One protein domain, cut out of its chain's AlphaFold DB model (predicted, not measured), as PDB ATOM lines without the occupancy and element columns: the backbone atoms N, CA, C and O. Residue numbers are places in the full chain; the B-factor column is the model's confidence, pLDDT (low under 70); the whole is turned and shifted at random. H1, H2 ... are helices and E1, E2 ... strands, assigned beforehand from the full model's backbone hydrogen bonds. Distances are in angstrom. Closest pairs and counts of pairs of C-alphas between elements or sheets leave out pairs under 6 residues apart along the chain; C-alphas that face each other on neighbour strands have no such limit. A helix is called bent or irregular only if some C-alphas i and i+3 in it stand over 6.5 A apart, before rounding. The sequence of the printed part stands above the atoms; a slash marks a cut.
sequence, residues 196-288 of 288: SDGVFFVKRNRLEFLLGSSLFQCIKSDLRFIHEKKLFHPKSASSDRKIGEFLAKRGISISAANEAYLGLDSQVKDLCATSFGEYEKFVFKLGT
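AT A GLANCE: This is residues 196 to 288 of the 288 residues of an uncharacterized protein of Vittaforma corneae (strain ATCC 50505) (UniProt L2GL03). A two-stranded antiparallel ribbon, E1 with E2, forms a bent arm at one end of a small cluster of helices in which H1 meets H2, H3 and H4. H5 sits at the base of the ribbon, near the end of E1, and the long link from H2 to H3 reaches the opposite end of the molecule at Lys 235. The printed part has 93 residues, with five named helices and two named strands in the order E1 H1 H2 H3 H4 H5 E2; the class is mixed, helices and strands. The whole is only just compact, close to loose, with a radius of gyration of the C-alphas of 14.3 A, and its C-alphas span 51 by 24 by 19 A, a rod outline to which the ribbon adds much of the length.

HOW THE PARTS SIT: E1, residues 198 to 205, and E2, residues 278 to 285, are antiparallel neighbours at 150 degrees, with N 200 and O 283 at 2.8 A and N 279 and O 204 at 2.9 A, within hydrogen-bond range. E1 bends by 63 degrees at residue 201, and E2 bends by 65 degrees at residue 282. H5, residues 266 to 276, has its closest C-alpha to E1 at Ala 273, 5.6 A from that of Asn 205. H5 touches no helix; H4, residues 254 to 258, is close but not clearly touching, with the C-alphas of Ala 256 and Val 268 at 7.7 A. The hub is H1, residues 215 to 221, which touches H4, the closest C-alphas being those of Leu 215 and Ala 257, 4.9 A apart. H1 also touches H3, residues 240 to 248, at a steep tilt of 39 degrees, opposite ways, with the C-alphas of Ile 219 and Ile 243 closest at 7.5 A. H1 and H2, residues 223 to 228, only just touch, with 3 pairs of C-alphas within 8 A, and only at the corner; they are about perpendicular at 82 degrees, and the closest C-alphas, of Ile 219 and Phe 225, are 7.0 A apart. H3 and H4 touch only at the corner, closest at the C-alphas of Gly 244 and Ile 254, 6.4 A. In H1, H2, H3, H4 and H5 every O i to N i+4 pair is within hydrogen-bond range.

IN THESE COORDINATES: E1 runs 19.9 A from C-alpha 198 at (-20.251, -28.380, 4.802), and E2 runs 18.4 A to C-alpha 285 at (-22.039, -30.753, 9.277). H5, the longest helix, measures 15.3 A, H3 12.1 A and H1 10.1 A, the last beginning at C-alpha 215 at (-20.630, -47.097, 23.281).

THE WHOLE: The C-alphas farthest apart, of Ser 196 and Lys 235, are 51.1 A apart. The printed part has no cut, and its one long link, H2 to H3, has 11 residues. The mean pLDDT of the printed part is 87.2; residues 234 to 238 and residue 288, the chain's last, are under 70.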
ATOM      1  N   SER A 196     -20.908 -22.322   7.873       71.56
ATOM      2  CA  SER A 196     -21.285 -23.102   9.059       71.56
ATOM      3  C   SER A 196     -21.686 -24.544   8.729       71.56
ATOM      4  O   SER A 196     -21.606 -25.407   9.608       71.56
ATOM      5  N   ASP A 197     -22.106 -24.793   7.487       80.25
ATOM      6  CA  ASP A 197     -22.487 -26.074   6.904       80.25
ATOM      7  C   ASP A 197     -21.470 -26.530   5.842       80.25
ATOM      8  O   ASP A 197     -20.931 -25.726   5.082       80.25
ATOM      9  N   GLY A 198     -21.188 -27.834   5.785       85.88
ATOM     10  CA  GLY A 198     -20.251 -28.380   4.802       85.88
ATOM     11  C   GLY A 198     -19.475 -29.609   5.259       85.88
ATOM     12  O   GLY A 198     -19.791 -30.244   6.265       85.88
ATOM     13  N   VAL A 199     -18.440 -29.954   4.494       87.44
ATOM     14  CA  VAL A 199     -17.527 -31.066   4.787       87.44
ATOM     15  C   VAL A 199     -16.363 -30.552   5.620       87.44
ATOM     16  O   VAL A 199     -15.649 -29.648   5.204       87.44
ATOM     17  N   PHE A 200     -16.128 -31.158   6.773       85.69
ATOM     18  CA  PHE A 200     -15.028 -30.823   7.665       85.69
ATOM     19  C   PHE A 200     -14.110 -32.021   7.838       85.69
ATOM     20  O   PHE A 200     -14.524 -33.171   7.695       85.69
ATOM     21  N   PHE A 201     -12.862 -31.732   8.185       82.44
ATOM     22  CA  PHE A 201     -11.885 -32.737   8.553       82.44
ATOM     23  C   PHE A 201     -11.577 -32.578  10.040       82.44
ATOM     24  O   PHE A 201     -10.966 -31.589  10.440       82.44
ATOM     25  N   VAL A 202     -12.109 -33.485  10.866       83.38
ATOM     26  CA  VAL A 202     -12.090 -33.346  12.331       83.38
ATOM     27  C   VAL A 202     -11.688 -34.647  13.005       83.38
ATOM     28  O   VAL A 202     -12.005 -35.735  12.521       83.38
ATOM     29  N   LYS A 203     -11.036 -34.540  14.164       82.25
ATOM     30  CA  LYS A 203     -10.751 -35.695  15.017       82.25
ATOM     31  C   LYS A 203     -12.043 -36.245  15.610       82.25
ATOM     32  O   LYS A 203     -12.864 -35.499  16.147       82.25
ATOM     33  N   ARG A 204     -12.234 -37.555  15.468       85.00
ATOM     34  CA  ARG A 204     -13.340 -38.315  16.057       85.00
ATOM     35  C   ARG A 204     -12.820 -39.604  16.661       85.00
ATOM     36  O   ARG A 204     -11.782 -40.119  16.243       85.00
ATOM     37  N   ASN A 205     -13.598 -40.147  17.591       87.06
ATOM     38  CA  ASN A 205     -13.355 -41.469  18.147       87.06
ATOM     39  C   ASN A 205     -13.226 -42.523  17.034       87.06
ATOM     40  O   ASN A 205     -13.900 -42.443  15.998       87.06
ATOM     41  N   ARG A 206     -12.352 -43.511  17.249       83.69
ATOM     42  CA  ARG A 206     -12.140 -44.581  16.271       83.69
ATOM     43  C   ARG A 206     -13.373 -45.454  16.065       83.69
ATOM     44  O   ARG A 206     -13.569 -45.914  14.945       83.69
ATOM     45  N   LEU A 207     -14.193 -45.641  17.099       86.06
ATOM     46  CA  LEU A 207     -15.391 -46.471  17.028       86.06
ATOM     47  C   LEU A 207     -16.401 -45.908  16.025       86.06
ATOM     48  O   LEU A 207     -16.773 -44.732  16.068       86.06
ATOM     49  N   GLU A 208     -16.846 -46.769  15.114       83.81
ATOM     50  CA  GLU A 208     -17.814 -46.398  14.087       83.81
ATOM     51  C   GLU A 208     -19.231 -46.274  14.664       83.81
ATOM     52  O   GLU A 208     -19.587 -46.922  15.648       83.81
ATOM     53  N   PHE A 209     -20.043 -45.412  14.046       86.00
ATOM     54  CA  PHE A 209     -21.447 -45.150  14.410       86.00
ATOM     55  C   PHE A 209     -21.694 -44.623  15.830       86.00
ATOM     56  O   PHE A 209     -22.845 -44.531  16.253       86.00
ATOM     57  N   LEU A 210     -20.645 -44.194  16.537       90.62
ATOM     58  CA  LEU A 210     -20.738 -43.745  17.925       90.62
ATOM     59  C   LEU A 210     -21.751 -42.608  18.116       90.62
ATOM     60  O   LEU A 210     -22.539 -42.641  19.046       90.62
ATOM     61  N   LEU A 211     -21.817 -41.647  17.188       89.88
ATOM     62  CA  LEU A 211     -22.779 -40.535  17.255       89.88
ATOM     63  C   LEU A 211     -24.251 -40.961  17.096       89.88
ATOM     64  O   LEU A 211     -25.133 -40.190  17.453       89.88
ATOM     65  N   GLY A 212     -24.518 -42.149  16.548       90.94
ATOM     66  CA  GLY A 212     -25.868 -42.678  16.333       90.94
ATOM     67  C   GLY A 212     -26.225 -43.848  17.248       90.94
ATOM     68  O   GLY A 212     -27.243 -44.495  17.020       90.94
ATOM     69  N   SER A 213     -25.385 -44.173  18.238       95.44
ATOM     70  CA  SER A 213     -25.566 -45.359  19.077       95.44
ATOM     71  C   SER A 213     -25.018 -45.169  20.497       95.44
ATOM     72  O   SER A 213     -24.652 -44.064  20.905       95.44
ATOM     73  N   SER A 214     -24.996 -46.257  21.264       96.19
ATOM     74  CA  SER A 214     -24.305 -46.346  22.548       96.19
ATOM     75  C   SER A 214     -22.895 -46.902  22.365       96.19
ATOM     76  O   SER A 214     -22.610 -47.637  21.412       96.19
ATOM     77  N   LEU A 215     -22.000 -46.585  23.302       95.38
ATOM     78  CA  LEU A 215     -20.630 -47.097  23.281       95.38
ATOM     79  C   LEU A 215     -20.604 -48.631  23.274       95.38
ATOM     80  O   LEU A 215     -19.836 -49.247  22.535       95.38
ATOM     81  N   PHE A 216     -21.460 -49.244  24.090       94.94
ATOM     82  CA  PHE A 216     -21.551 -50.689  24.232       94.94
ATOM     83  C   PHE A 216     -21.932 -51.358  22.908       94.94
ATOM     84  O   PHE A 216     -21.283 -52.320  22.490       94.94
ATOM     85  N   GLN A 217     -22.933 -50.811  22.212       94.38
ATOM     86  CA  GLN A 217     -23.382 -51.351  20.934       94.38
ATOM     87  C   GLN A 217     -22.327 -51.169  19.837       94.38
ATOM     88  O   GLN A 217     -22.080 -52.104  19.074       94.38
ATOM     89  N   CYS A 218     -21.644 -50.022  19.796       93.50
ATOM     90  CA  CYS A 218     -20.531 -49.799  18.871       93.50
ATOM     91  C   CYS A 218     -19.415 -50.834  19.049       93.50
ATOM     92  O   CYS A 218     -18.956 -51.408  18.064       93.50
ATOM     93  N   ILE A 219     -19.013 -51.127  20.292       92.44
ATOM     94  CA  ILE A 219     -17.997 -52.153  20.573       92.44
ATOM     95  C   ILE A 219     -18.495 -53.534  20.145       92.44
ATOM     96  O   ILE A 219     -17.752 -54.291  19.529       92.44
ATOM     97  N   LYS A 220     -19.755 -53.860  20.452       90.44
ATOM     98  CA  LYS A 220     -20.360 -55.156  20.123       90.44
ATOM     99  C   LYS A 220     -20.434 -55.410  18.614       90.44
ATOM    100  O   LYS A 220     -20.322 -56.555  18.183       90.44
ATOM    101  N   SER A 221     -20.619 -54.357  17.820       88.50
ATOM    102  CA  SER A 221     -20.677 -54.433  16.358       88.50
ATOM    103  C   SER A 221     -19.306 -54.330  15.675       88.50
ATOM    104  O   SER A 221     -19.198 -54.669  14.496       88.50
ATOM    105  N   ASP A 222     -18.251 -53.918  16.382       86.62
ATOM    106  CA  ASP A 222     -16.893 -53.849  15.838       86.62
ATOM    107  C   ASP A 222     -16.145 -55.177  16.041       86.62
ATOM    108  O   ASP A 222     -15.374 -55.371  16.986       86.62
ATOM    109  N   LEU A 223     -16.366 -56.114  15.114       83.25
ATOM    110  CA  LEU A 223     -15.743 -57.444  15.139       83.25
ATOM    111  C   LEU A 223     -14.211 -57.390  15.186       83.25
ATOM    112  O   LEU A 223     -13.586 -58.253  15.806       83.25
ATOM    113  N   ARG A 224     -13.597 -56.378  14.558       79.19
ATOM    114  CA  ARG A 224     -12.138 -56.214  14.560       79.19
ATOM    115  C   ARG A 224     -11.662 -55.823  15.945       79.19
ATOM    116  O   ARG A 224     -10.782 -56.484  16.486       79.19
ATOM    117  N   PHE A 225     -12.302 -54.829  16.553       84.94
ATOM    118  CA  PHE A 225     -11.977 -54.415  17.912       84.94
ATOM    119  C   PHE A 225     -12.173 -55.555  18.920       84.94
ATOM    120  O   PHE A 225     -11.308 -55.790  19.766       84.94
ATOM    121  N   ILE A 226     -13.270 -56.313  18.801       86.00
ATOM    122  CA  ILE A 226     -13.521 -57.504  19.625       86.00
ATOM    123  C   ILE A 226     -12.383 -58.515  19.480       86.00
ATOM    124  O   ILE A 226     -11.902 -59.040  20.486       86.00
ATOM    125  N   HIS A 227     -11.947 -58.788  18.251       83.69
ATOM    126  CA  HIS A 227     -10.863 -59.724  17.984       83.69
ATOM    127  C   HIS A 227      -9.522 -59.223  18.547       83.69
ATOM    128  O   HIS A 227      -8.894 -59.918  19.347       83.69
ATOM    129  N   GLU A 228      -9.122 -57.994  18.213       83.56
ATOM    130  CA  GLU A 228      -7.868 -57.363  18.655       83.56
ATOM    131  C   GLU A 228      -7.752 -57.288  20.179       83.56
ATOM    132  O   GLU A 228      -6.696 -57.551  20.756       83.56
ATOM    133  N   LYS A 229      -8.851 -56.937  20.856       86.19
ATOM    134  CA  LYS A 229      -8.903 -56.837  22.319       86.19
ATOM    135  C   LYS A 229      -9.274 -58.151  23.001       86.19
ATOM    136  O   LYS A 229      -9.364 -58.181  24.228       86.19
ATOM    137  N   LYS A 230      -9.443 -59.233  22.233       87.75
ATOM    138  CA  LYS A 230      -9.805 -60.571  22.720       87.75
ATOM    139  C   LYS A 230     -11.049 -60.542  23.621       87.75
ATOM    140  O   LYS A 230     -11.084 -61.167  24.679       87.75
ATOM    141  N   LEU A 231     -12.078 -59.801  23.202       88.19
ATOM    142  CA  LEU A 231     -13.337 -59.606  23.939       88.19
ATOM    143  C   LEU A 231     -14.376 -60.703  23.659       88.19
ATOM    144  O   LEU A 231     -15.576 -60.501  23.832       88.19
ATOM    145  N   PHE A 232     -13.925 -61.875  23.226       82.75
ATOM    146  CA  PHE A 232     -14.757 -63.055  23.033       82.75
ATOM    147  C   PHE A 232     -14.616 -64.004  24.229       82.75
ATOM    148  O   PHE A 232     -13.563 -64.085  24.864       82.75
ATOM    149  N   HIS A 233     -15.682 -64.738  24.551       71.00
ATOM    150  CA  HIS A 233     -15.648 -65.760  25.591       71.00
ATOM    151  C   HIS A 233     -15.633 -67.158  24.944       71.00
ATOM    152  O   HIS A 233     -16.562 -67.477  24.206       71.00
ATOM    153  N   PRO A 234     -14.639 -68.029  25.221       66.69
ATOM    154  CA  PRO A 234     -14.509 -69.320  24.529       66.69
ATOM    155  C   PRO A 234     -15.688 -70.279  24.754       66.69
ATOM    156  O   PRO A 234     -15.899 -71.194  23.970       66.69
ATOM    157  N   LYS A 235     -16.423 -70.100  25.860       65.38
ATOM    158  CA  LYS A 235     -17.465 -71.029  26.336       65.38
ATOM    159  C   LYS A 235     -18.880 -70.441  26.351       65.38
ATOM    160  O   LYS A 235     -19.797 -71.094  26.828       65.38
ATOM    161  N   SER A 236     -19.068 -69.202  25.899       59.53
ATOM    162  CA  SER A 236     -20.397 -68.579  25.869       59.53
ATOM    163  C   SER A 236     -20.497 -67.567  24.743       59.53
ATOM    164  O   SER A 236     -19.591 -66.759  24.567       59.53
ATOM    165  N   ALA A 237     -21.644 -67.529  24.067       57.28
ATOM    166  CA  ALA A 237     -21.944 -66.539  23.033       57.28
ATOM    167  C   ALA A 237     -21.970 -65.078  23.546       57.28
ATOM    168  O   ALA A 237     -22.027 -64.149  22.748       57.28
ATOM    169  N   SER A 238     -21.931 -64.851  24.866       64.25
ATOM    170  CA  SER A 238     -21.974 -63.506  25.448       64.25
ATOM    171  C   SER A 238     -20.579 -62.869  25.521       64.25
ATOM    172  O   SER A 238     -19.843 -63.030  26.497       64.25
ATOM    173  N   SER A 239     -20.220 -62.116  24.477       76.81
ATOM    174  CA  SER A 239     -19.111 -61.144  24.481       76.81
ATOM    175  C   SER A 239     -19.338 -59.994  25.475       76.81
ATOM    176  O   SER A 239     -18.387 -59.344  25.912       76.81
ATOM    177  N   ASP A 240     -20.585 -59.791  25.903       89.38
ATOM    178  CA  ASP A 240     -21.024 -58.672  26.737       89.38
ATOM    179  C   ASP A 240     -20.272 -58.590  28.073       89.38
ATOM    180  O   ASP A 240     -19.856 -57.507  28.485       89.38
ATOM    181  N   ARG A 241     -20.003 -59.731  28.728       88.94
ATOM    182  CA  ARG A 241     -19.223 -59.751  29.978       88.94
ATOM    183  C   ARG A 241     -17.800 -59.233  29.769       88.94
ATOM    184  O   ARG A 241     -17.302 -58.464  30.586       88.94
ATOM    185  N   LYS A 242     -17.133 -59.649  28.689       91.44
ATOM    186  CA  LYS A 242     -15.753 -59.234  28.390       91.44
ATOM    187  C   LYS A 242     -15.680 -57.768  27.990       91.44
ATOM    188  O   LYS A 242     -14.757 -57.077  28.415       91.44
ATOM    189  N   ILE A 243     -16.673 -57.291  27.242       93.38
ATOM    190  CA  ILE A 243     -16.844 -55.865  26.950       93.38
ATOM    191  C   ILE A 243     -17.015 -55.086  28.260       93.38
ATOM    192  O   ILE A 243     -16.337 -54.082  28.466       93.38
ATOM    193  N   GLY A 244     -17.835 -55.583  29.189       93.88
ATOM    194  CA  GLY A 244     -18.019 -54.944  30.489       93.88
ATOM    195  C   GLY A 244     -16.760 -54.906  31.353       93.88
ATOM    196  O   GLY A 244     -16.414 -53.856  31.890       93.88
ATOM    197  N   GLU A 245     -16.020 -56.015  31.427       93.19
ATOM    198  CA  GLU A 245     -14.715 -56.076  32.100       93.19
ATOM    199  C   GLU A 245     -13.709 -55.088  31.481       93.19
ATOM    200  O   GLU A 245     -12.931 -54.458  32.198       93.19
ATOM    201  N   PHE A 246     -13.720 -54.939  30.153       94.25
ATOM    202  CA  PHE A 246     -12.873 -53.985  29.439       94.25
ATOM    203  C   PHE A 246     -13.233 -52.530  29.771       94.25
ATOM    204  O   PHE A 246     -12.342 -51.738  30.080       94.25
ATOM    205  N   LEU A 247     -14.522 -52.188  29.754       95.56
ATOM    206  CA  LEU A 247     -15.016 -50.842  30.058       95.56
ATOM    207  C   LEU A 247     -14.762 -50.451  31.517       95.56
ATOM    208  O   LEU A 247     -14.260 -49.357  31.782       95.56
ATOM    209  N   ALA A 248     -14.999 -51.371  32.455       94.81
ATOM    210  CA  ALA A 248     -14.753 -51.146  33.876       94.81
ATOM    211  C   ALA A 248     -13.278 -50.817  34.161       94.81
ATOM    212  O   ALA A 248     -12.979 -49.890  34.911       94.81
ATOM    213  N   LYS A 249     -12.338 -51.502  33.489       95.12
ATOM    214  CA  LYS A 249     -10.892 -51.203  33.575       95.12
ATOM    215  C   LYS A 249     -10.515 -49.811  33.061       95.12
ATOM    216  O   LYS A 249      -9.407 -49.353  33.322       95.12
ATOM    217  N   ARG A 250     -11.402 -49.157  32.313       94.19
ATOM    218  CA  ARG A 250     -11.231 -47.801  31.778       94.19
ATOM    219  C   ARG A 250     -12.061 -46.758  32.521       94.19
ATOM    220  O   ARG A 250     -12.130 -45.620  32.074       94.19
ATOM    221  N   GLY A 251     -12.678 -47.139  33.639       95.75
ATOM    222  CA  GLY A 251     -13.512 -46.244  34.436       95.75
ATOM    223  C   GLY A 251     -14.853 -45.906  33.783       95.75
ATOM    224  O   GLY A 251     -15.507 -44.965  34.215       95.75
ATOM    225  N   ILE A 252     -15.277 -46.652  32.758       96.44
ATOM    226  CA  ILE A 252     -16.562 -46.437  32.089       96.44
ATOM    227  C   ILE A 252     -17.565 -47.438  32.659       96.44
ATOM    228  O   ILE A 252     -17.390 -48.654  32.535       96.44
ATOM    229  N   SER A 253     -18.618 -46.932  33.304       96.19
ATOM    230  CA  SER A 253     -19.675 -47.779  33.855       96.19
ATOM    231  C   SER A 253     -20.502 -48.424  32.739       96.19
ATOM    232  O   SER A 253     -20.640 -47.880  31.643       96.19
ATOM    233  N   ILE A 254     -21.099 -49.585  33.022       95.44
ATOM    234  CA  ILE A 254     -21.997 -50.251  32.064       95.44
ATOM    235  C   ILE A 254     -23.246 -49.412  31.788       95.44
ATOM    236  O   ILE A 254     -23.738 -49.433  30.663       95.44
ATOM    237  N   SER A 255     -23.732 -48.657  32.778       96.12
ATOM    238  CA  SER A 255     -24.851 -47.727  32.586       96.12
ATOM    239  C   SER A 255     -24.495 -46.682  31.533       96.12
ATOM    240  O   SER A 255     -25.134 -46.636  30.486       96.12
ATOM    241  N   ALA A 256     -23.390 -45.956  31.742       96.31
ATOM    242  CA  ALA A 256     -22.921 -44.941  30.804       96.31
ATOM    243  C   ALA A 256     -22.626 -45.544  29.422       96.31
ATOM    244  O   ALA A 256     -22.971 -44.976  28.395       96.31
ATOM    245  N   ALA A 257     -22.044 -46.742  29.357       96.25
ATOM    246  CA  ALA A 257     -21.765 -47.375  28.072       96.25
ATOM    247  C   ALA A 257     -23.028 -47.714  27.259       96.25
ATOM    248  O   ALA A 257     -22.939 -47.796  26.033       96.25
ATOM    249  N   ASN A 258     -24.176 -47.927  27.909       96.62
ATOM    250  CA  ASN A 258     -25.452 -48.214  27.247       96.62
ATOM    251  C   ASN A 258     -26.265 -46.956  26.910       96.62
ATOM    252  O   ASN A 258     -27.188 -47.039  26.100       96.62
ATOM    253  N   GLU A 259     -25.921 -45.803  27.479       96.56
ATOM    254  CA  GLU A 259     -26.536 -44.526  27.129       96.56
ATOM    255  C   GLU A 259     -26.151 -44.087  25.709       96.56
ATOM    256  O   GLU A 259     -25.097 -44.446  25.170       96.56
ATOM    257  N   ALA A 260     -27.022 -43.293  25.080       96.94
ATOM    258  CA  ALA A 260     -26.728 -42.699  23.784       96.94
ATOM    259  C   ALA A 260     -25.494 -41.797  23.903       96.94
ATOM    260  O   ALA A 260     -25.474 -40.877  24.721       96.94
ATOM    261  N   TYR A 261     -24.487 -42.009  23.052       95.56
ATOM    262  CA  TYR A 261     -23.199 -41.320  23.173       95.56
ATOM    263  C   TYR A 261     -23.324 -39.791  23.163       95.56
ATOM    264  O   TYR A 261     -22.584 -39.093  23.855       95.56
ATOM    265  N   LEU A 262     -24.275 -39.253  22.391       93.69
ATOM    266  CA  LEU A 262     -24.532 -37.812  22.346       93.69
ATOM    267  C   LEU A 262     -24.909 -37.244  23.720       93.69
ATOM    268  O   LEU A 262     -24.479 -36.133  24.031       93.69
ATOM    269  N   GLY A 263     -25.633 -38.016  24.535       93.38
ATOM    270  CA  GLY A 263     -26.082 -37.641  25.876       93.38
ATOM    271  C   GLY A 263     -25.035 -37.807  26.977       93.38
ATOM    272  O   GLY A 263     -25.257 -37.317  28.078       93.38
ATOM    273  N   LEU A 264     -23.893 -38.440  26.691       95.12
ATOM    274  CA  LEU A 264     -22.830 -38.610  27.681       95.12
ATOM    275  C   LEU A 264     -22.199 -37.274  28.072       95.12
ATOM    276  O   LEU A 264     -22.025 -36.379  27.234       95.12
ATOM    277  N   ASP A 265     -21.797 -37.176  29.336       94.88
ATOM    278  CA  ASP A 265     -21.010 -36.053  29.826       94.88
ATOM    279  C   ASP A 265     -19.622 -35.985  29.153       94.88
ATOM    280  O   ASP A 265     -19.162 -36.912  28.470       94.88
ATOM    281  N   SER A 266     -18.953 -34.841  29.307       94.25
ATOM    282  CA  SER A 266     -17.635 -34.612  28.710       94.25
ATOM    283  C   SER A 266     -16.573 -35.563  29.257       94.25
ATOM    284  O   SER A 266     -15.744 -36.035  28.488       94.25
ATOM    285  N   GLN A 267     -16.626 -35.910  30.545       95.31
ATOM    286  CA  GLN A 267     -15.633 -36.770  31.182       95.31
ATOM    287  C   GLN A 267     -15.662 -38.189  30.596       95.31
ATOM    288  O   GLN A 267     -14.615 -38.759  30.288       95.31
ATOM    289  N   VAL A 268     -16.847 -38.763  30.384       94.31
ATOM    290  CA  VAL A 268     -16.998 -40.077  29.749       94.31
ATOM    291  C   VAL A 268     -16.589 -40.016  28.276       94.31
ATOM    292  O   VAL A 268     -15.949 -40.947  27.778       94.31
ATOM    293  N   LYS A 269     -16.895 -38.921  27.568       94.19
ATOM    294  CA  LYS A 269     -16.436 -38.711  26.183       94.19
ATOM    295  C   LYS A 269     -14.909 -38.640  26.086       94.19
ATOM    296  O   LYS A 269     -14.350 -39.267  25.185       94.19
ATOM    297  N   ASP A 270     -14.247 -37.986  27.036       93.31
ATOM    298  CA  ASP A 270     -12.785 -37.925  27.129       93.31
ATOM    299  C   ASP A 270     -12.192 -39.310  27.415       93.31
ATOM    300  O   ASP A 270     -11.280 -39.756  26.714       93.31
ATOM    301  N   LEU A 271     -12.777 -40.063  28.359       93.81
ATOM    302  CA  LEU A 271     -12.388 -41.455  28.619       93.81
ATOM    303  C   LEU A 271     -12.527 -42.329  27.369       93.81
ATOM    304  O   LEU A 271     -11.674 -43.190  27.129       93.81
ATOM    305  N   CYS A 272     -13.561 -42.112  26.552       91.25
ATOM    306  CA  CYS A 272     -13.706 -42.792  25.268       91.25
ATOM    307  C   CYS A 272     -12.583 -42.397  24.299       91.25
ATOM    308  O   CYS A 272     -11.967 -43.274  23.689       91.25
ATOM    309  N   ALA A 273     -12.292 -41.104  24.150       88.44
ATOM    310  CA  ALA A 273     -11.221 -40.626  23.276       88.44
ATOM    311  C   ALA A 273      -9.862 -41.233  23.665       88.44
ATOM    312  O   ALA A 273      -9.172 -41.795  22.816       88.44
ATOM    313  N   THR A 274      -9.518 -41.241  24.957       87.56
ATOM    314  CA  THR A 274      -8.289 -41.880  25.457       87.56
ATOM    315  C   THR A 274      -8.314 -43.401  25.283       87.56
ATOM    316  O   THR A 274      -7.297 -44.017  24.966       87.56
ATOM    317  N   SER A 275      -9.471 -44.037  25.479       88.06
ATOM    318  CA  SER A 275      -9.567 -45.498  25.510       88.06
ATOM    319  C   SER A 275      -9.512 -46.171  24.149       88.06
ATOM    320  O   SER A 275      -8.929 -47.256  24.030       88.06
ATOM    321  N   PHE A 276     -10.167 -45.561  23.168       87.00
ATOM    322  CA  PHE A 276     -10.328 -46.102  21.821       87.00
ATOM    323  C   PHE A 276      -9.421 -45.391  20.816       87.00
ATOM    324  O   PHE A 276      -9.156 -45.929  19.742       87.00
ATOM    325  N   GLY A 277      -8.896 -44.224  21.192       84.00
ATOM    326  CA  GLY A 277      -8.146 -43.338  20.324       84.00
ATOM    327  C   GLY A 277      -9.060 -42.484  19.455       84.00
ATOM    328  O   GLY A 277     -10.276 -42.686  19.354       84.00
ATOM    329  N   GLU A 278      -8.426 -41.565  18.746       81.44
ATOM    330  CA  GLU A 278      -9.071 -40.735  17.743       81.44
ATOM    331  C   GLU A 278      -8.324 -40.837  16.416       81.44
ATOM    332  O   GLU A 278      -7.157 -41.242  16.355       81.44
ATOM    333  N   TYR A 279      -9.018 -40.506  15.335       76.56
ATOM    334  CA  TYR A 279      -8.396 -40.201  14.055       76.56
ATOM    335  C   TYR A 279      -9.199 -39.129  13.327       76.56
ATOM    336  O   TYR A 279     -10.369 -38.886  13.636       76.56
ATOM    337  N   GLU A 280      -8.551 -38.442  12.394       78.50
ATOM    338  CA  GLU A 280      -9.216 -37.429  11.587       78.50
ATOM    339  C   GLU A 280     -10.123 -38.105  10.551       78.50
ATOM    340  O   GLU A 280      -9.687 -38.971   9.792       78.50
ATOM    341  N   LYS A 281     -11.402 -37.725  10.543       82.56
ATOM    342  CA  LYS A 281     -12.412 -38.222   9.605       82.56
ATOM    343  C   LYS A 281     -13.037 -37.059   8.850       82.56
ATOM    344  O   LYS A 281     -13.179 -35.956   9.388       82.56
ATOM    345  N   PHE A 282     -13.483 -37.333   7.627       86.88
ATOM    346  CA  PHE A 282     -14.404 -36.440   6.936       86.88
ATOM    347  C   PHE A 282     -15.778 -36.518   7.600       86.88
ATOM    348  O   PHE A 282     -16.322 -37.605   7.796       86.88
ATOM    349  N   VAL A 283     -16.348 -35.367   7.939       88.19
ATOM    350  CA  VAL A 283     -17.699 -35.259   8.495       88.19
ATOM    351  C   VAL A 283     -18.490 -34.228   7.714       88.19
ATOM    352  O   VAL A 283     -17.953 -33.184   7.353       88.19
ATOM    353  N   PHE A 284     -19.771 -34.492   7.481       89.75
ATOM    354  CA  PHE A 284     -20.685 -33.485   6.961       89.75
ATOM    355  C   PHE A 284     -21.424 -32.839   8.131       89.75
ATOM    356  O   PHE A 284     -22.104 -33.528   8.892       89.75
ATOM    357  N   LYS A 285     -21.279 -31.527   8.298       87.38
ATOM    358  CA  LYS A 285     -22.039 -30.753   9.277       87.38
ATOM    359  C   LYS A 285     -23.214 -30.098   8.564       87.38
ATOM    360  O   LYS A 285     -23.016 -29.303   7.647       87.38
ATOM    361  N   LEU A 286     -24.422 -30.432   9.003       83.88
ATOM    362  CA  LEU A 286     -25.630 -29.696   8.646       83.88
ATOM    363  C   LEU A 286     -25.715 -28.462   9.548       83.88
ATOM    364  O   LEU A 286     -25.415 -28.560  10.741       83.88
ATOM    365  N   GLY A 287     -26.057 -27.307   8.976       75.25
ATOM    366  CA  GLY A 287     -26.262 -26.085   9.751       75.25
ATOM    367  C   GLY A 287     -27.319 -26.312  10.835       75.25
ATOM    368  O   GLY A 287     -28.382 -26.858  10.550       75.25
ATOM    369  N   THR A 288     -26.974 -25.936  12.065       55.81
ATOM    370  CA  THR A 288     -27.888 -25.774  13.205       55.81
ATOM    371  C   THR A 288     -28.273 -24.318  13.317       55.81
ATOM    372  O   THR A 288     -27.321 -23.504  13.235       55.81
TER     373      THR A 288